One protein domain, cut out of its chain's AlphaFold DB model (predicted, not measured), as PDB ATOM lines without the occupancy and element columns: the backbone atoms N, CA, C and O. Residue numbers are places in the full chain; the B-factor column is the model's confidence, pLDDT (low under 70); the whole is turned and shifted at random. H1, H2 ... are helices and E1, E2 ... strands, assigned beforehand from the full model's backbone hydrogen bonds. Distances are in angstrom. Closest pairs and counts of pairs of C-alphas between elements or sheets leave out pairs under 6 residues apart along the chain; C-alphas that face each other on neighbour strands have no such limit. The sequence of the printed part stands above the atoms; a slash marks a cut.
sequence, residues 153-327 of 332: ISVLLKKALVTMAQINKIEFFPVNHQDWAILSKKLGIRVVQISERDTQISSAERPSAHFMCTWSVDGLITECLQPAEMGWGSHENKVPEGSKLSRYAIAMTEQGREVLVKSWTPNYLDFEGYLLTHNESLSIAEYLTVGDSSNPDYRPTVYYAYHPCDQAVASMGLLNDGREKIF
ATOM      1  N   ILE A 153       9.374  44.583   3.196       98.12
ATOM      2  CA  ILE A 153      10.765  44.532   3.661       98.12
ATOM      3  C   ILE A 153      11.717  45.392   2.811       98.12
ATOM      4  O   ILE A 153      12.639  46.010   3.343       98.12
ATOM      5  N   SER A 154      11.448  45.558   1.511       98.25
ATOM      6  CA  SER A 154      12.217  46.452   0.633       98.25
ATOM      7  C   SER A 154      11.994  47.934   0.969       98.25
ATOM      8  O   SER A 154      12.897  48.759   0.804       98.25
ATOM      9  N   VAL A 155      10.806  48.291   1.469       97.94
ATOM     10  CA  VAL A 155      10.507  49.640   1.979       97.94
ATOM     11  C   VAL A 155      11.245  49.874   3.296       97.94
ATOM     12  O   VAL A 155      11.884  50.918   3.467       97.94
ATOM     13  N   LEU A 156      11.220  48.890   4.200       98.38
ATOM     14  CA  LEU A 156      11.951  48.943   5.469       98.38
ATOM     15  C   LEU A 156      13.461  49.047   5.256       98.38
ATOM     16  O   LEU A 156      14.111  49.855   5.916       98.38
ATOM     17  N   LEU A 157      14.013  48.328   4.277       98.56
ATOM     18  CA  LEU A 157      15.418  48.444   3.895       98.56
ATOM     19  C   LEU A 157      15.771  49.875   3.480       98.56
ATOM     20  O   LEU A 157      16.732  50.447   3.989       98.56
ATOM     21  N   LYS A 158      14.975  50.497   2.602       98.44
ATOM     22  CA  LYS A 158      15.190  51.901   2.215       98.44
ATOM     23  C   LYS A 158      15.124  52.837   3.420       98.44
ATOM     24  O   LYS A 158      15.966  53.725   3.558       98.44
ATOM     25  N   LYS A 159      14.169  52.621   4.329       98.25
ATOM     26  CA  LYS A 159      14.079  53.386   5.580       98.25
ATOM     27  C   LYS A 159      15.314  53.185   6.467       98.25
ATOM     28  O   LYS A 159      15.801  54.165   7.039       98.25
ATOM     29  N   ALA A 160      15.841  51.967   6.559       98.50
ATOM     30  CA  ALA A 160      17.054  51.657   7.308       98.50
ATOM     31  C   ALA A 160      18.282  52.341   6.690       98.50
ATOM     32  O   ALA A 160      19.035  52.988   7.412       98.50
ATOM     33  N   LEU A 161      18.438  52.296   5.362       98.69
ATOM     34  CA  LEU A 161      19.517  52.979   4.639       98.69
ATOM     35  C   LEU A 161      19.518  54.489   4.904       98.69
ATOM     36  O   LEU A 161      20.558  55.048   5.245       98.69
ATOM     37  N   VAL A 162      18.356  55.146   4.819       98.50
ATOM     38  CA  VAL A 162      18.233  56.586   5.116       98.50
ATOM     39  C   VAL A 162      18.563  56.880   6.581       98.50
ATOM     40  O   VAL A 162      19.294  57.825   6.869       98.50
ATOM     41  N   THR A 163      18.064  56.062   7.510       98.62
ATOM     42  CA  THR A 163      18.349  56.218   8.947       98.62
ATOM     43  C   THR A 163      19.847  56.060   9.235       98.62
ATOM     44  O   THR A 163      20.436  56.886   9.930       98.62
ATOM     45  N   MET A 164      20.496  55.048   8.655       98.56
ATOM     46  CA  MET A 164      21.938  54.838   8.790       98.56
ATOM     47  C   MET A 164      22.738  55.987   8.172       98.56
ATOM     48  O   MET A 164      23.712  56.429   8.778       98.56
ATOM     49  N   ALA A 165      22.323  56.512   7.015       98.56
ATOM     50  CA  ALA A 165      22.955  57.677   6.400       98.56
ATOM     51  C   ALA A 165      22.932  58.888   7.345       98.56
ATOM     52  O   ALA A 165      23.967  59.507   7.578       98.56
ATOM     53  N   GLN A 166      21.781  59.164   7.967       98.25
ATOM     54  CA  GLN A 166      21.623  60.253   8.933       98.25
ATOM     55  C   GLN A 166      22.529  60.080  10.159       98.25
ATOM     56  O   GLN A 166      23.246  61.013  10.521       98.25
ATOM     57  N   ILE A 167      22.550  58.887  10.767       98.25
ATOM     58  CA  ILE A 167      23.409  58.578  11.925       98.25
ATOM     59  C   ILE A 167      24.892  58.776  11.577       98.25
ATOM     60  O   ILE A 167      25.650  59.336  12.367       98.25
ATOM     61  N   ASN A 168      25.295  58.370  10.372       98.19
ATOM     62  CA  ASN A 168      26.671  58.478   9.889       98.19
ATOM     63  C   ASN A 168      26.994  59.833   9.234       98.19
ATOM     64  O   ASN A 168      28.092  59.998   8.703       98.19
ATOM     65  N   LYS A 169      26.074  60.810   9.270       97.81
ATOM     66  CA  LYS A 169      26.231  62.144   8.655       97.81
ATOM     67  C   LYS A 169      26.575  62.088   7.157       97.81
ATOM     68  O   LYS A 169      27.332  62.913   6.653       97.81
ATOM     69  N   ILE A 170      26.015  61.110   6.450       97.94
ATOM     70  CA  ILE A 170      26.111  60.974   4.997       97.94
ATOM     71  C   ILE A 170      24.896  61.665   4.381       97.94
ATOM     72  O   ILE A 170      23.758  61.250   4.603       97.94
ATOM     73  N   GLU A 171      25.132  62.707   3.589       95.81
ATOM     74  CA  GLU A 171      24.072  63.354   2.815       95.81
ATOM     75  C   GLU A 171      23.545  62.412   1.727       95.81
ATOM     76  O   GLU A 171      24.315  61.787   0.989       95.81
ATOM     77  N   PHE A 172      22.219  62.313   1.623       97.19
ATOM     78  CA  PHE A 172      21.567  61.424   0.673       97.19
ATOM     79  C   PHE A 172      20.274  62.025   0.123       97.19
ATOM     80  O   PHE A 172      19.301  62.219   0.850       97.19
ATOM     81  N   PHE A 173      20.269  62.265  -1.188       94.62
ATOM     82  CA  PHE A 173      19.135  62.781  -1.948       94.62
ATOM     83  C   PHE A 173      18.964  61.901  -3.198       94.62
ATOM     84  O   PHE A 173      19.593  62.181  -4.219       94.62
ATOM     85  N   PRO A 174      18.204  60.790  -3.121       93.56
ATOM     86  CA  PRO A 174      18.094  59.855  -4.236       93.56
ATOM     87  C   PRO A 174      17.314  60.479  -5.394       93.56
ATOM     88  O   PRO A 174      16.174  60.910  -5.219       93.56
ATOM     89  N   VAL A 175      17.909  60.476  -6.583       93.81
ATOM     90  CA  VAL A 175      17.301  60.912  -7.848       93.81
ATOM     91  C   VAL A 175      16.892  59.701  -8.683       93.81
ATOM     92  O   VAL A 175      15.844  59.701  -9.326       93.81
ATOM     93  N   ASN A 176      17.709  58.651  -8.670       93.81
ATOM     94  CA  ASN A 176      17.481  57.424  -9.418       93.81
ATOM     95  C   ASN A 176      17.744  56.187  -8.540       93.81
ATOM     96  O   ASN A 176      18.131  56.278  -7.375       93.81
ATOM     97  N   HIS A 177      17.491  54.997  -9.088       90.75
ATOM     98  CA  HIS A 177      17.636  53.763  -8.317       90.75
ATOM     99  C   HIS A 177      19.095  53.449  -7.932       90.75
ATOM    100  O   HIS A 177      19.312  52.913  -6.849       90.75
ATOM    101  N   GLN A 178      20.083  53.813  -8.760       95.88
ATOM    102  CA  GLN A 178      21.507  53.556  -8.499       95.88
ATOM    103  C   GLN A 178      22.023  54.318  -7.278       95.88
ATOM    104  O   GLN A 178      22.928  53.841  -6.596       95.88
ATOM    105  N   ASP A 179      21.410  55.451  -6.929       97.69
ATOM    106  CA  ASP A 179      21.782  56.203  -5.728       97.69
ATOM    107  C   ASP A 179      21.626  55.353  -4.453       97.69
ATOM    108  O   ASP A 179      22.429  55.474  -3.528       97.69
ATOM    109  N   TRP A 180      20.655  54.431  -4.418       98.56
ATOM    110  CA  TRP A 180      20.476  53.494  -3.302       98.56
ATOM    111  C   TRP A 180      21.609  52.469  -3.208       98.56
ATOM    112  O   TRP A 180      22.105  52.210  -2.111       98.56
ATOM    113  N   ALA A 181      22.052  51.923  -4.342       98.19
ATOM    114  CA  ALA A 181      23.187  51.004  -4.410       98.19
ATOM    115  C   ALA A 181      24.485  51.695  -3.956       98.19
ATOM    116  O   ALA A 181      25.232  51.171  -3.128       98.19
ATOM    117  N   ILE A 182      24.707  52.929  -4.424       98.19
ATOM    118  CA  ILE A 182      25.847  53.765  -4.026       98.19
ATOM    119  C   ILE A 182      25.797  54.082  -2.530       98.19
ATOM    120  O   ILE A 182      26.831  54.017  -1.863       98.19
ATOM    121  N   LEU A 183      24.623  54.409  -1.982       98.69
ATOM    122  CA  LEU A 183      24.475  54.630  -0.545       98.69
ATOM    123  C   LEU A 183      24.812  53.363   0.247       98.69
ATOM    124  O   LEU A 183      25.585  53.435   1.199       98.69
ATOM    125  N   SER A 184      24.284  52.209  -0.165       98.62
ATOM    126  CA  SER A 184      24.562  50.923   0.482       98.62
ATOM    127  C   SER A 184      26.064  50.601   0.483       98.62
ATOM    128  O   SER A 184      26.619  50.222   1.519       98.62
ATOM    129  N   LYS A 185      26.758  50.874  -0.635       98.44
ATOM    130  CA  LYS A 185      28.224  50.782  -0.748       98.44
ATOM    131  C   LYS A 185      28.940  51.728   0.217       98.44
ATOM    132  O   LYS A 185      29.849  51.299   0.922       98.44
ATOM    133  N   LYS A 186      28.541  53.005   0.262       98.31
ATOM    134  CA  LYS A 186      29.135  54.027   1.148       98.31
ATOM    135  C   LYS A 186      28.958  53.690   2.628       98.31
ATOM    136  O   LYS A 186      29.862  53.951   3.413       98.31
ATOM    137  N   LEU A 187      27.823  53.097   2.992       98.62
ATOM    138  CA  LEU A 187      27.548  52.605   4.343       98.62
ATOM    139  C   LEU A 187      28.337  51.332   4.695       98.62
ATOM    140  O   LEU A 187      28.309  50.904   5.843       98.62
ATOM    141  N   GLY A 188      29.035  50.721   3.732       98.19
ATOM    142  CA  GLY A 188      29.829  49.516   3.959       98.19
ATOM    143  C   GLY A 188      28.991  48.264   4.217       98.19
ATOM    144  O   GLY A 188      29.490  47.314   4.821       98.19
ATOM    145  N   ILE A 189      27.728  48.240   3.777       98.69
ATOM    146  CA  ILE A 189      26.820  47.113   4.017       98.69
ATOM    147  C   ILE A 189      27.283  45.913   3.199       98.69
ATOM    148  O   ILE A 189      27.321  45.973   1.972       98.69
ATOM    149  N   ARG A 190      27.614  44.818   3.878       98.69
ATOM    150  CA  ARG A 190      28.056  43.570   3.240       98.69
ATOM    151  C   ARG A 190      26.954  42.529   3.165       98.69
ATOM    152  O   ARG A 190      26.814  41.886   2.134       98.69
ATOM    153  N   VAL A 191      26.168  42.401   4.229       98.69
ATOM    154  CA  VAL A 191      25.110  41.399   4.355       98.69
ATOM    155  C   VAL A 191      23.818  42.093   4.774       98.69
ATOM    156  O   VAL A 191      23.834  42.932   5.674       98.69
ATOM    157  N   VAL A 192      22.711  41.738   4.127       98.88
ATOM    158  CA  VAL A 192      21.351  42.092   4.539       98.88
ATOM    159  C   VAL A 192      20.609  40.792   4.818       98.88
ATOM    160  O   VAL A 192      20.371  40.002   3.912       98.88
ATOM    161  N   GLN A 193      20.248  40.567   6.075       98.75
ATOM    162  CA  GLN A 193      19.383  39.454   6.445       98.75
ATOM    163  C   GLN A 193      17.946  39.958   6.510       98.75
ATOM    164  O   GLN A 193      17.666  40.941   7.201       98.75
ATOM    165  N   ILE A 194      17.033  39.268   5.835       98.75
ATOM    166  CA  ILE A 194      15.628  39.307   6.220       98.75
ATOM    167  C   ILE A 194      15.563  38.408   7.455       98.75
ATOM    168  O   ILE A 194      15.607  37.190   7.346       98.75
ATOM    169  N   SER A 195      15.658  39.006   8.639       98.38
ATOM    170  CA  SER A 195      15.757  38.264   9.897       98.38
ATOM    171  C   SER A 195      14.386  38.185  10.543       98.38
ATOM    172  O   SER A 195      13.840  39.208  10.963       98.38
ATOM    173  N   GLU A 196      13.829  36.979  10.607       98.50
ATOM    174  CA  GLU A 196      12.483  36.760  11.122       98.50
ATOM    175  C   GLU A 196      12.466  35.612  12.128       98.50
ATOM    176  O   GLU A 196      12.919  34.502  11.850       98.50
ATOM    177  N   ARG A 197      11.918  35.903  13.309       97.94
ATOM    178  CA  ARG A 197      11.601  34.918  14.338       97.94
ATOM    179  C   ARG A 197      10.125  35.036  14.679       97.94
ATOM    180  O   ARG A 197       9.721  36.000  15.327       97.94
ATOM    181  N   ASP A 198       9.345  34.042  14.273       97.88
ATOM    182  CA  ASP A 198       7.942  33.935  14.660       97.88
ATOM    183  C   ASP A 198       7.844  33.225  16.022       97.88
ATOM    184  O   ASP A 198       8.373  32.130  16.224       97.88
ATOM    185  N   THR A 199       7.206  33.884  16.989       96.38
ATOM    186  CA  THR A 199       7.004  33.375  18.357       96.38
ATOM    187  C   THR A 199       5.531  33.132  18.675       96.38
ATOM    188  O   THR A 199       5.166  33.026  19.846       96.38
ATOM    189  N   GLN A 200       4.660  33.106  17.665       96.56
ATOM    190  CA  GLN A 200       3.254  32.777  17.859       96.56
ATOM    191  C   GLN A 200       3.122  31.339  18.367       96.56
ATOM    192  O   GLN A 200       3.797  30.420  17.903       96.56
ATOM    193  N   ILE A 201       2.225  31.154  19.329       93.31
ATOM    194  CA  ILE A 201       1.929  29.860  19.939       93.31
ATOM    195  C   ILE A 201       0.454  29.536  19.733       93.31
ATOM    196  O   ILE A 201      -0.407  30.403  19.881       93.31
ATOM    197  N   SER A 202       0.156  28.280  19.411       89.69
ATOM    198  CA  SER A 202      -1.218  27.783  19.415       89.69
ATOM    199  C   SER A 202      -1.557  27.207  20.784       89.69
ATOM    200  O   SER A 202      -0.736  26.540  21.412       89.69
ATOM    201  N   SER A 203      -2.793  27.420  21.234       89.50
ATOM    202  CA  SER A 203      -3.344  26.707  22.390       89.50
ATOM    203  C   SER A 203      -3.695  25.250  22.071       89.50
ATOM    204  O   SER A 203      -3.951  24.472  22.986       89.50
ATOM    205  N   ALA A 204      -3.759  24.889  20.787       84.00
ATOM    206  CA  ALA A 204      -4.005  23.527  20.346       84.00
ATOM    207  C   ALA A 204      -2.685  22.760  20.212       84.00
ATOM    208  O   ALA A 204      -1.715  23.244  19.618       84.00
ATOM    209  N   GLU A 205      -2.672  21.534  20.732       82.75
ATOM    210  CA  GLU A 205      -1.584  20.598  20.481       82.75
ATOM    211  C   GLU A 205      -1.573  20.202  19.000       82.75
ATOM    212  O   GLU A 205      -2.622  19.947  18.401       82.75
ATOM    213  N   ARG A 206      -0.380  20.147  18.401       85.25
ATOM    214  CA  ARG A 206      -0.207  19.754  17.002       85.25
ATOM    215  C   ARG A 206      -0.398  18.236  16.849       85.25
ATOM    216  O   ARG A 206       0.395  17.484  17.416       85.25
ATOM    217  N   PRO A 207      -1.349  17.754  16.023       85.94
ATOM    218  CA  PRO A 207      -1.477  16.325  15.740       85.94
ATOM    219  C   PRO A 207      -0.237  15.747  15.037       85.94
ATOM    220  O   PRO A 207       0.405  16.414  14.223       85.94
ATOM    221  N   SER A 208       0.068  14.469  15.289       76.44
ATOM    222  CA  SER A 208       1.342  13.822  14.916       76.44
ATOM    223  C   SER A 208       1.650  13.724  13.412       76.44
ATOM    224  O   SER A 208       2.785  13.440  13.049       76.44
ATOM    225  N   ALA A 209       0.705  14.035  12.526       83.75
ATOM    226  CA  ALA A 209       0.905  14.074  11.073       83.75
ATOM    227  C   ALA A 209       0.350  15.357  10.430       83.75
ATOM    228  O   ALA A 209       0.059  15.380   9.238       83.75
ATOM    229  N   HIS A 210       0.152  16.412  11.225       86.44
ATOM    230  CA  HIS A 210      -0.385  17.673  10.737       86.44
ATOM    231  C   HIS A 210       0.727  18.709  10.588       86.44
ATOM    232  O   HIS A 210       1.513  18.936  11.519       86.44
ATOM    233  N   PHE A 211       0.787  19.315   9.404       91.19
ATOM    234  CA  PHE A 211       1.656  20.447   9.139       91.19
ATOM    235  C   PHE A 211       0.948  21.718   9.617       91.19
ATOM    236  O   PHE A 211      -0.140  22.030   9.144       91.19
ATOM    237  N   MET A 212       1.545  22.424  10.576       92.06
ATOM    238  CA  MET A 212       1.031  23.684  11.104       92.06
ATOM    239  C   MET A 212       1.985  24.811  10.744       92.06
ATOM    240  O   MET A 212       3.194  24.678  10.884       92.06
ATOM    241  N   CYS A 213       1.425  25.925  10.296       92.44
ATOM    242  CA  CYS A 213       2.144  27.153  10.014       92.44
ATOM    243  C   CYS A 213       1.215  28.335  10.308       92.44
ATOM    244  O   CYS A 213      -0.005  28.181  10.343       92.44
ATOM    245  N   THR A 214       1.790  29.508  10.538       94.56
ATOM    246  CA  THR A 214       1.061  30.765  10.758       94.56
ATOM    247  C   THR A 214       0.611  31.414   9.447       94.56
ATOM    248  O   THR A 214      -0.181  32.355   9.452       94.56
ATOM    249  N   TRP A 215       1.060  30.873   8.314       94.12
ATOM    250  CA  TRP A 215       0.660  31.249   6.965       94.12
ATOM    251  C   TRP A 215       0.545  29.999   6.069       94.12
ATOM    252  O   TRP A 215       0.368  28.890   6.571       94.12
ATOM    253  N   SER A 216       0.552  30.176   4.744       92.62
ATOM    254  CA  SER A 216       0.339  29.100   3.764       92.62
ATOM    255  C   SER A 216       1.253  27.891   4.003       92.62
ATOM    256  O   SER A 216       2.466  27.969   3.824       92.62
ATOM    257  N   VAL A 217       0.651  26.750   4.349       91.44
ATOM    258  CA  VAL A 217       1.363  25.473   4.500       91.44
ATOM    259  C   VAL A 217       1.985  25.038   3.174       91.44
ATOM    260  O   VAL A 217       3.163  24.696   3.147       91.44
ATOM    261  N   ASP A 218       1.227  25.104   2.077       89.81
ATOM    262  CA  ASP A 218       1.716  24.736   0.742       89.81
ATOM    263  C   ASP A 218       2.899  25.627   0.318       89.81
ATOM    264  O   ASP A 218       3.885  25.138  -0.236       89.81
ATOM    265  N   GLY A 219       2.826  26.925   0.634       91.12
ATOM    266  CA  GLY A 219       3.899  27.889   0.368       91.12
ATOM    267  C   GLY A 219       5.174  27.563   1.145       91.12
ATOM    268  O   GLY A 219       6.226  27.366   0.539       91.12
ATOM    269  N   LEU A 220       5.069  27.392   2.468       94.31
ATOM    270  CA  LEU A 220       6.225  27.052   3.301       94.31
ATOM    271  C   LEU A 220       6.850  25.712   2.898       94.31
ATOM    272  O   LEU A 220       8.073  25.595   2.862       94.31
ATOM    273  N   ILE A 221       6.039  24.694   2.585       92.75
ATOM    274  CA  ILE A 221       6.556  23.410   2.091       92.75
ATOM    275  C   ILE A 221       7.346  23.634   0.803       92.75
ATOM    276  O   ILE A 221       8.467  23.146   0.693       92.75
ATOM    277  N   THR A 222       6.804  24.398  -0.143       90.62
ATOM    278  CA  THR A 222       7.461  24.656  -1.430       90.62
ATOM    279  C   THR A 222       8.822  25.322  -1.228       90.62
ATOM    280  O   THR A 222       9.830  24.814  -1.717       90.62
ATOM    281  N   GLU A 223       8.886  26.373  -0.412       91.75
ATOM    282  CA  GLU A 223      10.136  27.069  -0.080       91.75
ATOM    283  C   GLU A 223      11.139  26.172   0.666       91.75
ATOM    284  O   GLU A 223      12.345  26.253   0.436       91.75
ATOM    285  N   CYS A 224      10.653  25.281   1.538       93.62
ATOM    286  CA  CYS A 224      11.481  24.312   2.261       93.62
ATOM    287  C   CYS A 224      12.106  23.247   1.353       93.62
ATOM    288  O   CYS A 224      13.156  22.698   1.704       93.62
ATOM    289  N   LEU A 225      11.428  22.889   0.259       91.25
ATOM    290  CA  LEU A 225      11.857  21.866  -0.698       91.25
ATOM    291  C   LEU A 225      12.683  22.454  -1.852       91.25
ATOM    292  O   LEU A 225      13.443  21.723  -2.494       91.25
ATOM    293  N   GLN A 226      12.547  23.751  -2.127       91.38
ATOM    294  CA  GLN A 226      13.391  24.456  -3.086       91.38
ATOM    295  C   GLN A 226      14.844  24.554  -2.586       91.38
ATOM    296  O   GLN A 226      15.097  24.477  -1.379       91.38
ATOM    297  N   PRO A 227      15.814  24.743  -3.499       92.50
ATOM    298  CA  PRO A 227      17.203  24.989  -3.129       92.50
ATOM    299  C   PRO A 227      17.345  26.173  -2.167       92.50
ATOM    300  O   PRO A 227      16.667  27.191  -2.330       92.50
ATOM    301  N   ALA A 228      18.275  26.075  -1.217       96.00
ATOM    302  CA  ALA A 228      18.696  27.230  -0.436       96.00
ATOM    303  C   ALA A 228      19.299  28.272  -1.395       96.00
ATOM    304  O   ALA A 228      20.262  27.995  -2.115       96.00
ATOM    305  N   GLU A 229      18.707  29.463  -1.455       97.19
ATOM    306  CA  GLU A 229      19.014  30.450  -2.491       97.19
ATOM    307  C   GLU A 229      19.162  31.848  -1.891       97.19
ATOM    308  O   GLU A 229      18.352  32.290  -1.075       97.19
ATOM    309  N   MET A 230      20.199  32.568  -2.318       97.81
ATOM    310  CA  MET A 230      20.508  33.904  -1.809       97.81
ATOM    311  C   MET A 230      21.099  34.808  -2.882       97.81
ATOM    312  O   MET A 230      21.734  34.351  -3.833       97.81
ATOM    313  N   GLY A 231      20.947  36.116  -2.690       98.19
ATOM    314  CA  GLY A 231      21.738  37.108  -3.397       98.19
ATOM    315  C   GLY A 231      23.191  37.050  -2.932       98.19
ATOM    316  O   GLY A 231      23.451  37.034  -1.730       98.19
ATOM    317  N   TRP A 232      24.139  37.015  -3.867       97.56
ATOM    318  CA  TRP A 232      25.546  36.737  -3.565       97.56
ATOM    319  C   TRP A 232      26.411  37.990  -3.636       97.56
ATOM    320  O   TRP A 232      26.542  38.602  -4.697       97.56
ATOM    321  N   GLY A 233      26.988  38.391  -2.503       97.81
ATOM    322  CA  GLY A 233      27.712  39.647  -2.373       97.81
ATOM    323  C   GLY A 233      29.112  39.629  -2.983       97.81
ATOM    324  O   GLY A 233      29.811  38.622  -2.976       97.81
ATOM    325  N   SER A 234      29.580  40.794  -3.432       97.31
ATOM    326  CA  SER A 234      30.915  40.961  -4.036       97.31
ATOM    327  C   SER A 234      32.077  40.804  -3.043       97.31
ATOM    328  O   SER A 234      33.237  40.818  -3.439       97.31
ATOM    329  N   HIS A 235      31.776  40.713  -1.747       97.62
ATOM    330  CA  HIS A 235      32.752  40.526  -0.674       97.62
ATOM    331  C   HIS A 235      32.983  39.048  -0.323       97.62
ATOM    332  O   HIS A 235      33.894  38.744   0.450       97.62
ATOM    333  N   GLU A 236      32.147  38.150  -0.847       96.62
ATOM    334  CA  GLU A 236      32.235  36.720  -0.589       96.62
ATOM    335  C   GLU A 236      33.372  36.113  -1.414       96.62
ATOM    336  O   GLU A 236      33.366  36.152  -2.643       96.62
ATOM    337  N   ASN A 237      34.359  35.525  -0.738       92.12
ATOM    338  CA  ASN A 237      35.566  35.010  -1.399       92.12
ATOM    339  C   ASN A 237      35.461  33.534  -1.806       92.12
ATOM    340  O   ASN A 237      36.330  33.026  -2.513       92.12
ATOM    341  N   LYS A 238      34.441  32.821  -1.317       93.81
ATOM    342  CA  LYS A 238      34.277  31.385  -1.540       93.81
ATOM    343  C   LYS A 238      32.805  31.047  -1.719       93.81
ATOM    344  O   LYS A 238      32.038  31.113  -0.765       93.81
ATOM    345  N   VAL A 239      32.441  30.648  -2.933       93.25
ATOM    346  CA  VAL A 239      31.136  30.041  -3.213       93.25
ATOM    347  C   VAL A 239      31.079  28.675  -2.509       93.25
ATOM    348  O   VAL A 239      32.082  27.949  -2.563       93.25
ATOM    349  N   PRO A 240      29.975  28.320  -1.824       92.81
ATOM    350  CA  PRO A 240      29.838  27.001  -1.216       92.81
ATOM    351  C   PRO A 240      29.981  25.892  -2.266       92.81
ATOM    352  O   PRO A 240      29.639  26.067  -3.437       92.81
ATOM    353  N   GLU A 241      30.538  24.754  -1.854       92.88
ATOM    354  CA  GLU A 241      30.772  23.626  -2.757       92.88
ATOM    355  C   GLU A 241      29.451  23.140  -3.373       92.88
ATOM    356  O   GLU A 241      28.404  23.217  -2.741       92.88
ATOM    357  N   GLY A 242      29.480  22.731  -4.644       89.12
ATOM    358  CA  GLY A 242      28.286  22.282  -5.371       89.12
ATOM    359  C   GLY A 242      27.293  23.383  -5.768       89.12
ATOM    360  O   GLY A 242      26.460  23.151  -6.639       89.12
ATOM    361  N   SER A 243      27.397  24.594  -5.210       93.44
ATOM    362  CA  SER A 243      26.440  25.670  -5.486       93.44
ATOM    363  C   SER A 243      26.538  26.199  -6.920       93.44
ATOM    364  O   SER A 243      27.623  26.413  -7.468       93.44
ATOM    365  N   LYS A 244      25.382  26.496  -7.514       93.00
ATOM    366  CA  LYS A 244      25.251  27.113  -8.835       93.00
ATOM    367  C   LYS A 244      25.215  28.634  -8.706       93.00
ATOM    368  O   LYS A 244      24.211  29.211  -8.291       93.00
ATOM    369  N   LEU A 245      26.294  29.297  -9.121       92.81
ATOM    370  CA  LEU A 245      26.352  30.758  -9.234       92.81
ATOM    371  C   LEU A 245      25.657  31.232 -10.520       92.81
ATOM    372  O   LEU A 245      26.030  30.832 -11.621       92.81
ATOM    373  N   SER A 246      24.670  32.117 -10.378       91.88
ATOM    374  CA  SER A 246      23.869  32.679 -11.471       91.88
ATOM    375  C   SER A 246      23.760  34.202 -11.340       91.88
ATOM    376  O   SER A 246      22.900  34.718 -10.629       91.88
ATOM    377  N   ARG A 247      24.616  34.948 -12.054       92.50
ATOM    378  CA  ARG A 247      24.678  36.429 -12.063       92.50
ATOM    379  C   ARG A 247      24.761  37.053 -10.660       92.50
ATOM    380  O   ARG A 247      25.851  37.302 -10.157       92.50
ATOM    381  N   TYR A 248      23.616  37.356 -10.054       94.19
ATOM    382  CA  TYR A 248      23.487  37.999  -8.747       94.19
ATOM    383  C   TYR A 248      23.088  37.049  -7.617       94.19
ATOM    384  O   TYR A 248      22.957  37.500  -6.483       94.19
ATOM    385  N   ALA A 249      22.904  35.764  -7.910       95.44
ATOM    386  CA  ALA A 249      22.400  34.767  -6.979       95.44
ATOM    387  C   ALA A 249      23.302  33.534  -6.921       95.44
ATOM    388  O   ALA A 249      23.959  33.201  -7.908       95.44
ATOM    389  N   ILE A 250      23.265  32.821  -5.801       95.44
ATOM    390  CA  ILE A 250      23.675  31.417  -5.736       95.44
ATOM    391  C   ILE A 250      22.475  30.564  -5.331       95.44
ATOM    392  O   ILE A 250      21.662  30.996  -4.514       95.44
ATOM    393  N   ALA A 251      22.401  29.359  -5.886       95.38
ATOM    394  CA  ALA A 251      21.528  28.291  -5.416       95.38
ATOM    395  C   ALA A 251      22.406  27.127  -4.947       95.38
ATOM    396  O   ALA A 251      23.302  26.703  -5.681       95.38
ATOM    397  N   MET A 252      22.188  26.652  -3.725       94.38
ATOM    398  CA  MET A 252      22.920  25.522  -3.155       94.38
ATOM    399  C   MET A 252      22.368  24.191  -3.676       94.38
ATOM    400  O   MET A 252      21.307  24.142  -4.293       94.38
ATOM    401  N   THR A 253      23.110  23.108  -3.457       91.50
ATOM    402  CA  THR A 253      22.617  21.748  -3.723       91.50
ATOM    403  C   THR A 253      21.593  21.295  -2.685       91.50
ATOM    404  O   THR A 253      20.715  20.493  -2.983       91.50
ATOM    405  N   GLU A 254      21.721  21.825  -1.476       92.38
ATOM    406  CA  GLU A 254      20.875  21.597  -0.318       92.38
ATOM    407  C   GLU A 254      19.567  22.381  -0.430       92.38
ATOM    408  O   GLU A 254      19.508  23.485  -0.986       92.38
ATOM    409  N   GLN A 255      18.509  21.820   0.142       92.50
ATOM    410  CA  GLN A 255      17.201  22.459   0.205       92.50
ATOM    411  C   GLN A 255      17.179  23.520   1.314       92.50
ATOM    412  O   GLN A 255      17.935  23.440   2.284       92.50
ATOM    413  N   GLY A 256      16.290  24.512   1.217       93.38
ATOM    414  CA  GLY A 256      16.262  25.645   2.151       93.38
ATOM    415  C   GLY A 256      16.148  25.237   3.625       93.38
ATOM    416  O   GLY A 256      16.788  25.827   4.496       93.38
ATOM    417  N   ARG A 257      15.393  24.168   3.914       94.25
ATOM    418  CA  ARG A 257      15.237  23.634   5.281       94.25
ATOM    419  C   ARG A 257      16.481  22.932   5.839       94.25
ATOM    420  O   ARG A 257      16.530  22.654   7.033       94.25
ATOM    421  N   GLU A 258      17.442  22.585   4.988       94.69
ATOM    422  CA  GLU A 258      18.653  21.842   5.362       94.69
ATOM    423  C   GLU A 258      19.813  22.782   5.719       94.69
ATOM    424  O   GLU A 258      20.805  22.351   6.308       94.69
ATOM    425  N   VAL A 259      19.682  24.073   5.400       96.69
ATOM    426  CA  VAL A 259      20.722  25.081   5.604       96.69
ATOM    427  C   VAL A 259      20.317  26.029   6.728       96.69
ATOM    428  O   VAL A 259      19.340  26.769   6.618       96.69
ATOM    429  N   LEU A 260      21.111  26.035   7.801       97.88
ATOM    430  CA  LEU A 260      20.962  26.961   8.922       97.88
ATOM    431  C   LEU A 260      21.977  28.101   8.837       97.88
ATOM    432  O   LEU A 260      23.161  27.898   8.561       97.88
ATOM    433  N   VAL A 261      21.514  29.308   9.142       98.31
ATOM    434  CA  VAL A 261      22.320  30.527   9.229       98.31
ATOM    435  C   VAL A 261      22.156  31.174  10.594       98.31
ATOM    436  O   VAL A 261      21.076  31.167  11.179       98.31
ATOM    437  N   LYS A 262      23.226  31.784  11.106       98.38
ATOM    438  CA  LYS A 262      23.150  32.584  12.332       98.38
ATOM    439  C   LYS A 262      22.530  33.940  12.022       98.38
ATOM    440  O   LYS A 262      22.971  34.627  11.098       98.38
ATOM    441  N   SER A 263      21.544  34.336  12.810       98.44
ATOM    442  CA  SER A 263      20.857  35.615  12.673       98.44
ATOM    443  C   SER A 263      20.526  36.215  14.037       98.44
ATOM    444  O   SER A 263      20.820  35.626  15.077       98.44
ATOM    445  N   TRP A 264      19.966  37.424  14.024       98.44
ATOM    446  CA  TRP A 264      19.648  38.187  15.220       98.44
ATOM    447  C   TRP A 264      18.387  39.033  15.022       98.44
ATOM    448  O   TRP A 264      18.276  39.743  14.023       98.44
ATOM    449  N   THR A 265      17.469  39.020  15.995       97.12
ATOM    450  CA  THR A 265      16.343  39.974  16.056       97.12
ATOM    451  C   THR A 265      16.311  40.717  17.395       97.12
ATOM    452  O   THR A 265      16.756  40.169  18.403       97.12
ATOM    453  N   PRO A 266      15.722  41.929  17.474       95.56
ATOM    454  CA  PRO A 266      15.652  42.684  18.729       95.56
ATOM    455  C   PRO A 266      14.962  41.959  19.891       95.56
ATOM    456  O   PRO A 266      15.347  42.157  21.039       95.56
ATOM    457  N   ASN A 267      13.948  41.136  19.601       93.50
ATOM    458  CA  ASN A 267      13.130  40.491  20.630       93.50
ATOM    459  C   ASN A 267      13.671  39.123  21.060       93.50
ATOM    460  O   ASN A 267      13.431  38.715  22.193       93.50
ATOM    461  N   TYR A 268      14.370  38.414  20.169       93.62
ATOM    462  CA  TYR A 268      14.877  37.067  20.446       93.62
ATOM    463  C   TYR A 268      16.391  37.032  20.692       93.62
ATOM    464  O   TYR A 268      16.887  36.109  21.331       93.62
ATOM    465  N   LEU A 269      17.119  38.062  20.251       96.31
ATOM    466  CA  LEU A 269      18.578  38.099  20.173       96.31
ATOM    467  C   LEU A 269      19.102  37.085  19.147       96.31
ATOM    468  O   LEU A 269      18.540  37.012  18.055       96.31
ATOM    469  N   ASP A 270      20.177  36.360  19.456       97.69
ATOM    470  CA  ASP A 270      20.817  35.406  18.547       97.69
ATOM    471  C   ASP A 270      19.962  34.145  18.344       97.69
ATOM    472  O   ASP A 270      19.454  33.554  19.299       97.69
ATOM    473  N   PHE A 271      19.842  33.694  17.095       97.88
ATOM    474  CA  PHE A 271      19.163  32.446  16.744       97.88
ATOM    475  C   PHE A 271      19.700  31.842  15.445       97.88
ATOM    476  O   PHE A 271      20.426  32.485  14.684       97.88
ATOM    477  N   GLU A 272      19.328  30.591  15.193       98.12
ATOM    478  CA  GLU A 272      19.535  29.929  13.908       98.12
ATOM    479  C   GLU A 272      18.260  30.050  13.072       98.12
ATOM    480  O   GLU A 272      17.177  29.720  13.547       98.12
ATOM    481  N   GLY A 273      18.375  30.553  11.848       98.19
ATOM    482  CA  GLY A 273      17.282  30.609  10.881       98.19
ATOM    483  C   GLY A 273      17.539  29.662   9.716       98.19
ATOM    484  O   GLY A 273      18.689  29.413   9.360       98.19
ATOM    485  N   TYR A 274      16.473  29.163   9.105       98.44
ATOM    486  CA  TYR A 274      16.517  28.428   7.848       98.44
ATOM    487  C   TYR A 274      16.751  29.385   6.679       98.44
ATOM    488  O   TYR A 274      16.169  30.475   6.630       98.44
ATOM    489  N   LEU A 275      17.588  28.964   5.732       98.19
ATOM    490  CA  LEU A 275      17.896  29.718   4.522       98.19
ATOM    491  C   LEU A 275      16.908  29.360   3.410       98.19
ATOM    492  O   LEU A 275      17.231  28.646   2.460       98.19
ATOM    493  N   LEU A 276      15.680  29.856   3.542       97.50
ATOM    494  CA  LEU A 276      14.642  29.648   2.536       97.50
ATOM    495  C   LEU A 276      14.843  30.587   1.339       97.50
ATOM    496  O   LEU A 276      15.242  31.746   1.492       97.50
ATOM    497  N   THR A 277      14.569  30.085   0.134       96.56
ATOM    498  CA  THR A 277      14.622  30.910  -1.079       96.56
ATOM    499  C   THR A 277      13.499  31.939  -1.076       96.56
ATOM    500  O   THR A 277      12.358  31.612  -0.785       96.56
ATOM    501  N   HIS A 278      13.807  33.183  -1.444       97.19
ATOM    502  CA  HIS A 278      12.836  34.274  -1.441       97.19
ATOM    503  C   HIS A 278      13.181  35.325  -2.504       97.19
ATOM    504  O   HIS A 278      14.353  35.621  -2.762       97.19
ATOM    505  N   ASN A 279      12.168  35.925  -3.134       97.81
ATOM    506  CA  ASN A 279      12.378  36.868  -4.239       97.81
ATOM    507  C   ASN A 279      13.109  38.156  -3.807       97.81
ATOM    508  O   ASN A 279      13.840  38.751  -4.602       97.81
ATOM    509  N   GLU A 280      12.946  38.625  -2.572       98.31
ATOM    510  CA  GLU A 280      13.652  39.802  -2.059       98.31
ATOM    511  C   GLU A 280      15.142  39.552  -1.840       98.31
ATOM    512  O   GLU A 280      15.932  40.456  -2.110       98.31
ATOM    513  N   SER A 281      15.545  38.329  -1.479       98.44
ATOM    514  CA  SER A 281      16.959  37.929  -1.409       98.44
ATOM    515  C   SER A 281      17.662  38.193  -2.743       98.44
ATOM    516  O   SER A 281      18.799  38.653  -2.808       98.44
ATOM    517  N   LEU A 282      16.939  37.980  -3.837       98.06
ATOM    518  CA  LEU A 282      17.434  38.141  -5.196       98.06
ATOM    519  C   LEU A 282      17.286  39.574  -5.705       98.06
ATOM    520  O   LEU A 282      18.228  40.174  -6.228       98.06
ATOM    521  N   SER A 283      16.089  40.138  -5.553       98.19
ATOM    522  CA  SER A 283      15.765  41.456  -6.086       98.19
ATOM    523  C   SER A 283      16.477  42.581  -5.344       98.19
ATOM    524  O   SER A 283      16.892  43.529  -6.002       98.19
ATOM    525  N   ILE A 284      16.694  42.480  -4.027       98.62
ATOM    526  CA  ILE A 284      17.462  43.474  -3.264       98.62
ATOM    527  C   ILE A 284      18.940  43.419  -3.653       98.62
ATOM    528  O   ILE A 284      19.541  44.469  -3.882       98.62
ATOM    529  N   ALA A 285      19.525  42.221  -3.762       98.31
ATOM    530  CA  ALA A 285      20.922  42.071  -4.166       98.31
ATOM    531  C   ALA A 285      21.167  42.657  -5.565       98.31
ATOM    532  O   ALA A 285      22.113  43.420  -5.767       98.31
ATOM    533  N   GLU A 286      20.281  42.376  -6.529       97.31
ATOM    534  CA  GLU A 286      20.358  43.000  -7.853       97.31
ATOM    535  C   GLU A 286      20.137  44.523  -7.775       97.31
ATOM    536  O   GLU A 286      20.925  45.280  -8.339       97.31
ATOM    537  N   TYR A 287      19.123  44.992  -7.038       97.69
ATOM    538  CA  TYR A 287      18.788  46.419  -6.912       97.69
ATOM    539  C   TYR A 287      19.921  47.258  -6.307       97.69
ATOM    540  O   TYR A 287      20.109  48.412  -6.689       97.69
ATOM    541  N   LEU A 288      20.676  46.684  -5.367       98.12
ATOM    542  CA  LEU A 288      21.808  47.329  -4.700       98.12
ATOM    543  C   LEU A 288      23.158  47.041  -5.373       98.12
ATOM    544  O   LEU A 288      24.205  47.316  -4.787       98.12
ATOM    545  N   THR A 289      23.155  46.507  -6.596       98.19
ATOM    546  CA  THR A 289      24.380  46.291  -7.370       98.19
ATOM    547  C   THR A 289      24.907  47.604  -7.955       98.19
ATOM    548  O   THR A 289      24.166  48.332  -8.613       98.19
ATOM    549  N   VAL A 290      26.205  47.863  -7.779       97.81
ATOM    550  CA  VAL A 290      26.957  48.908  -8.494       97.81
ATOM    551  C   VAL A 290      27.913  48.247  -9.486       97.81
ATOM    552  O   VAL A 290      28.652  47.333  -9.117       97.81
ATOM    553  N   GLY A 291      27.946  48.754 -10.718       93.19
ATOM    554  CA  GLY A 291      28.819  48.252 -11.780       93.19
ATOM    555  C   GLY A 291      28.176  47.131 -12.600       93.19
ATOM    556  O   GLY A 291      26.951  47.051 -12.709       93.19
ATOM    557  N   ASP A 292      29.008  46.290 -13.215       87.44
ATOM    558  CA  ASP A 292      28.535  45.190 -14.056       87.44
ATOM    559  C   ASP A 292      27.837  44.097 -13.232       87.44
ATOM    560  O   ASP A 292      28.270  43.730 -12.144       87.44
ATOM    561  N   SER A 293      26.749  43.528 -13.756       78.50
ATOM    562  CA  SER A 293      25.987  42.528 -12.998       78.50
ATOM    563  C   SER A 293      26.701  41.178 -12.855       78.50
ATOM    564  O   SER A 293      26.389  40.438 -11.920       78.50
ATOM    565  N   SER A 294      27.642  40.855 -13.743       82.50
ATOM    566  CA  SER A 294      28.413  39.604 -13.713       82.50
ATOM    567  C   SER A 294      29.673  39.743 -12.861       82.50
ATOM    568  O   SER A 294      30.068  38.786 -12.204       82.50
ATOM    569  N   ASN A 295      30.272  40.936 -12.838       87.75
ATOM    570  CA  ASN A 295      31.406  41.276 -11.985       87.75
ATOM    571  C   ASN A 295      31.185  42.639 -11.298       87.75
ATOM    572  O   ASN A 295      31.694  43.658 -11.772       87.75
ATOM    573  N   PRO A 296      30.386  42.681 -10.217       95.12
ATOM    574  CA  PRO A 296      29.980  43.936  -9.598       95.12
ATOM    575  C   PRO A 296      31.097  44.564  -8.763       95.12
ATOM    576  O   PRO A 296      31.746  43.893  -7.962       95.12
ATOM    577  N   ASP A 297      31.230  45.890  -8.840       96.81
ATOM    578  CA  ASP A 297      32.095  46.659  -7.935       96.81
ATOM    579  C   ASP A 297      31.596  46.593  -6.487       96.81
ATOM    580  O   ASP A 297      32.348  46.793  -5.529       96.81
ATOM    581  N   TYR A 298      30.281  46.440  -6.328       98.38
ATOM    582  CA  TYR A 298      29.618  46.290  -5.046       98.38
ATOM    583  C   TYR A 298      28.292  45.563  -5.216       98.38
ATOM    584  O   TYR A 298      27.476  45.929  -6.062       98.38
ATOM    585  N   ARG A 299      28.066  44.577  -4.352       98.44
ATOM    586  CA  ARG A 299      26.771  43.940  -4.130       98.44
ATOM    587  C   ARG A 299      26.741  43.383  -2.703       98.44
ATOM    588  O   ARG A 299      27.725  42.748  -2.311       98.44
ATOM    589  N   PRO A 300      25.667  43.587  -1.925       98.69
ATOM    590  CA  PRO A 300      25.515  42.905  -0.648       98.69
ATOM    591  C   PRO A 300      25.062  41.452  -0.851       98.69
ATOM    592  O   PRO A 300      24.306  41.157  -1.777       98.69
ATOM    593  N   THR A 301      25.491  40.557   0.037       98.75
ATOM    594  CA  THR A 301      24.845  39.251   0.214       98.75
ATOM    595  C   THR A 301      23.476  39.494   0.844       98.75
ATOM    596  O   THR A 301      23.374  40.270   1.797       98.75
ATOM    597  N   VAL A 302      22.421  38.872   0.323       98.88
ATOM    598  CA  VAL A 302      21.058  39.043   0.845       98.88
ATOM    599  C   VAL A 302      20.360  37.697   0.915       98.88
ATOM    600  O   VAL A 302      20.300  36.992  -0.089       98.88
ATOM    601  N   TYR A 303      19.823  37.345   2.077       98.75
ATOM    602  CA  TYR A 303      19.085  36.097   2.267       98.75
ATOM    603  C   TYR A 303      18.021  36.215   3.343       98.75
ATOM    604  O   TYR A 303      18.079  37.092   4.214       98.75
ATOM    605  N   TYR A 304      17.083  35.276   3.291       98.69
ATOM    606  CA  TYR A 304      16.120  35.060   4.347       98.69
ATOM    607  C   TYR A 304      16.740  34.179   5.434       98.69
ATOM    608  O   TYR A 304      17.338  33.147   5.143       98.69
ATOM    609  N   ALA A 305      16.656  34.631   6.681       98.50
ATOM    610  CA  ALA A 305      17.052  33.889   7.866       98.50
ATOM    611  C   ALA A 305      15.805  33.710   8.730       98.50
ATOM    612  O   ALA A 305      15.535  34.512   9.631       98.50
ATOM    613  N   TYR A 306      15.021  32.687   8.396       98.56
ATOM    614  CA  TYR A 306      13.698  32.495   8.971       98.56
ATOM    615  C   TYR A 306      13.706  31.407  10.029       98.56
ATOM    616  O   TYR A 306      14.017  30.255   9.746       98.56
ATOM    617  N   HIS A 307      13.309  31.747  11.245       98.19
ATOM    618  CA  HIS A 307      12.900  30.756  12.224       98.19
ATOM    619  C   HIS A 307      11.382  30.865  12.400       98.19
ATOM    620  O   HIS A 307      10.921  31.779  13.096       98.19
ATOM    621  N   PRO A 308      10.595  29.956  11.791       97.31
ATOM    622  CA  PRO A 308       9.146  29.978  11.925       97.31
ATOM    623  C   PRO A 308       8.737  29.633  13.360       97.31
ATOM    624  O   PRO A 308       9.580  29.300  14.199       97.31
ATOM    625  N   CYS A 309       7.438  29.693  13.652       96.00
ATOM    626  CA  CYS A 309       6.940  29.318  14.969       96.00
ATOM    627  C   CYS A 309       7.349  27.879  15.322       96.00
ATOM    628  O   CYS A 309       7.513  27.025  14.447       96.00
ATOM    629  N   ASP A 310       7.494  27.580  16.613       94.12
ATOM    630  CA  ASP A 310       8.036  26.290  17.062       94.12
ATOM    631  C   ASP A 310       7.215  25.089  16.540       94.12
ATOM    632  O   ASP A 310       7.756  24.015  16.266       94.12
ATOM    633  N   GLN A 311       5.905  25.270  16.328       93.56
ATOM    634  CA  GLN A 311       5.047  24.251  15.718       93.56
ATOM    635  C   GLN A 311       5.374  24.006  14.240       93.56
ATOM    636  O   GLN A 311       5.371  22.852  13.815       93.56
ATOM    637  N   ALA A 312       5.698  25.054  13.481       94.81
ATOM    638  CA  ALA A 312       6.127  24.937  12.093       94.81
ATOM    639  C   ALA A 312       7.516  24.304  11.979       94.81
ATOM    640  O   ALA A 312       7.702  23.432  11.135       94.81
ATOM    641  N   VAL A 313       8.449  24.627  12.881       94.75
ATOM    642  CA  VAL A 313       9.741  23.918  12.976       94.75
ATOM    643  C   VAL A 313       9.517  22.418  13.191       94.75
ATOM    644  O   VAL A 313      10.076  21.585  12.476       94.75
ATOM    645  N   ALA A 314       8.636  22.054  14.127       91.88
ATOM    646  CA  ALA A 314       8.275  20.656  14.348       91.88
ATOM    647  C   ALA A 314       7.595  20.017  13.120       91.88
ATOM    648  O   ALA A 314       7.785  18.828  12.862       91.88
ATOM    649  N   SER A 315       6.807  20.782  12.358       92.50
ATOM    650  CA  SER A 315       6.171  20.326  11.118       92.50
ATOM    651  C   SER A 315       7.152  20.128   9.967       92.50
ATOM    652  O   SER A 315       6.998  19.162   9.224       92.50
ATOM    653  N   MET A 316       8.191  20.956   9.846       92.50
ATOM    654  CA  MET A 316       9.240  20.794   8.832       92.50
ATOM    655  C   MET A 316       9.959  19.445   8.961       92.50
ATOM    656  O   MET A 316      10.324  18.845   7.952       92.50
ATOM    657  N   GLY A 317      10.077  18.902  10.180       87.50
ATOM    658  CA  GLY A 317      10.613  17.557  10.413       87.50
ATOM    659  C   GLY A 317       9.835  16.430   9.715       87.50
ATOM    660  O   GLY A 317      10.403  15.369   9.470       87.50
ATOM    661  N   LEU A 318       8.570  16.654   9.337       87.62
ATOM    662  CA  LEU A 318       7.759  15.686   8.586       87.62
ATOM    663  C   LEU A 318       8.198  15.541   7.118       87.62
ATOM    664  O   LEU A 318       7.842  14.551   6.476       87.62
ATOM    665  N   LEU A 319       8.962  16.500   6.586       85.25
ATOM    666  CA  LEU A 319       9.441  16.488   5.198       85.25
ATOM    667  C   LEU A 319      10.621  15.522   4.990       85.25
ATOM    668  O   LEU A 319      10.859  15.071   3.875       85.25
ATOM    669  N   ASN A 320      11.331  15.141   6.056       67.81
ATOM    670  CA  ASN A 320      12.547  14.321   5.977       67.81
ATOM    671  C   ASN A 320      12.305  12.846   5.595       67.81
ATOM    672  O   ASN A 320      13.239  12.153   5.206       67.81
ATOM    673  N   ASP A 321      11.063  12.361   5.663       54.16
ATOM    674  CA  ASP A 321      10.730  10.944   5.446       54.16
ATOM    675  C   ASP A 321      10.371  10.594   3.985       54.16
ATOM    676  O   ASP A 321       9.875   9.496   3.720       54.16
ATOM    677  N   GLY A 322      10.527  11.515   3.024       48.38
ATOM    678  CA  GLY A 322      10.144  11.273   1.620       48.38
ATOM    679  C   GLY A 322       8.644  10.983   1.424       48.38
ATOM    680  O   GLY A 322       8.219  10.461   0.392       48.38
ATOM    681  N   ARG A 323       7.817  11.310   2.427       43.50
ATOM    682  CA  ARG A 323       6.359  11.117   2.435       43.50
ATOM    683  C   ARG A 323       5.594  12.322   1.886       43.50
ATOM    684  O   ARG A 323       4.402  12.444   2.137       43.50
ATOM    685  N   GLU A 324       6.234  13.156   1.072       50.66
ATOM    686  CA  GLU A 324       5.602  14.266   0.341       50.66
ATOM    687  C   GLU A 324       4.337  13.806  -0.414       50.66
ATOM    688  O   GLU A 324       3.319  14.492  -0.422       50.66
ATOM    689  N   LYS A 325       4.329  12.565  -0.933       41.88
ATOM    690  CA  LYS A 325       3.159  11.950  -1.595       41.88
ATOM    691  C   LYS A 325       1.949  11.685  -0.686       41.88
ATOM    692  O   LYS A 325       0.867  11.441  -1.210       41.88
ATOM    693  N   ILE A 326       2.096  11.713   0.639       43.28
ATOM    694  CA  ILE A 326       0.973  11.576   1.585       43.28
ATOM    695  C   ILE A 326       0.267  12.926   1.800       43.28
ATOM    696  O   ILE A 326      -0.893  12.950   2.204       43.28
ATOM    697  N   PHE A 327       0.937  14.032   1.468       43.47
ATOM    698  CA  PHE A 327       0.437  15.398   1.643       43.47
ATOM    699  C   PHE A 327       0.007  16.061   0.335       43.47
ATOM    700  O   PHE A 327      -0.463  17.195   0.357       43.47
TER     701      PHE A 327
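This is residues 153 to 327 of the 332 residues of the protein "Homospermidine synthase" of Pseudomonas coronafaciens pv. atropurpurea (UniProt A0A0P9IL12). A parallel pair of strands, E1 and E8, runs through the middle of an elongated body, with H4 packed over one face and the hairpin of E5 and E6 over the other. The small sheet E2 E4 E3 meets E8 through E2; H1 and H2 lie at one end of the long axis, and H3, H5 and H6 at the other. The printed part has 175 residues, with six named helices and eight named strands in the order H1 H2 E1 H3 E2 E3 E4 E5 E6 H4 E7 E8 H5 H6; the class is mixed, helices and strands. The largest sheet, order E2 E4 E3, is antiparallel. The whole is compact, with a radius of gyration of the C-alphas of 18.0 A, and spans 55 by 36 by 25 A, only just elongated.

The largest sheet has E2, residues 227 to 231, E4, residues 249 to 255, 15.2 A long, and E3, residues 244 to 246. E1, residues 191 to 197, is 18.0 A long, and E8, residues 301 to 307, is 18.9 A long, from C-alpha 301 at (24.845, 39.251, 0.214). E5 is residues 260 to 265, E6 residues 269 to 274, and E7 residues 296 to 298. H1, residues 153 to 167, is 20.6 A long and begins at (10.765, 44.532, 3.661). H2 is residues 178 to 186, H3 217 to 225, and H4 279 to 287. H5, residues 310 to 321, is 19.4 A long; H6, residues 323 to 326, ends at (0.973, 11.576, 1.585).

E2 and E4 are antiparallel, with N 252 and O 228 2.8 A apart; in the hairpin E3 and E4, N 244 and O 251 are 2.8 A apart. The closest C-alphas of E2 and E8 are those of Gly 231 and Val 302, 4.7 A apart. E8 and E1 are parallel, with N 194 and O 303 2.9 A apart. In the hairpin E5 and E6, N 261 and O 273 are 2.8 A apart; Gly 273 and Ala 305 have the closest C-alphas of E6 and E8, at 4.5 A. H4 only grazes the sheet E2 E4 E3 with residues 279 to 286; its closest C-alphas to E8 are those of Ser 281 and Tyr 303, 4.6 A apart. H1 only just touches H4, with residues 153 to 154 alone, the C-alphas of Ser 154 and Ile 284 closest at 7.2 A. H1 touches H2 at a steep tilt of 54 degrees, the closest C-alphas being those of Leu 161 and Ser 184, 6.9 A apart. E7 pairs with no named strand and runs on into E8 at 66 degrees. H3 and H5 are close but not clearly touching, the C-alphas of Ile 221 and Met 316 closest at 7.7 A; H5 and H6 meet only through their link. Every O i to N i+4 pair is within hydrogen-bond range in H1, H2 and H3, but 4 of 5 in H4 and 3 of 8 in H5, which has 5 of 9 O i to N i+3 pairs within range; H6 is too short for an O i to N i+4 pair.

The two C-alphas farthest apart are those of Lys 169 and Ile 326, at 57.0 A. The printed part has no cut. The links E1 to H3, 19 residues, and E2 to E3, 12 residues, are long. Residues 320 to 327 have pLDDT under 70; the mean of the printed part is 93.0.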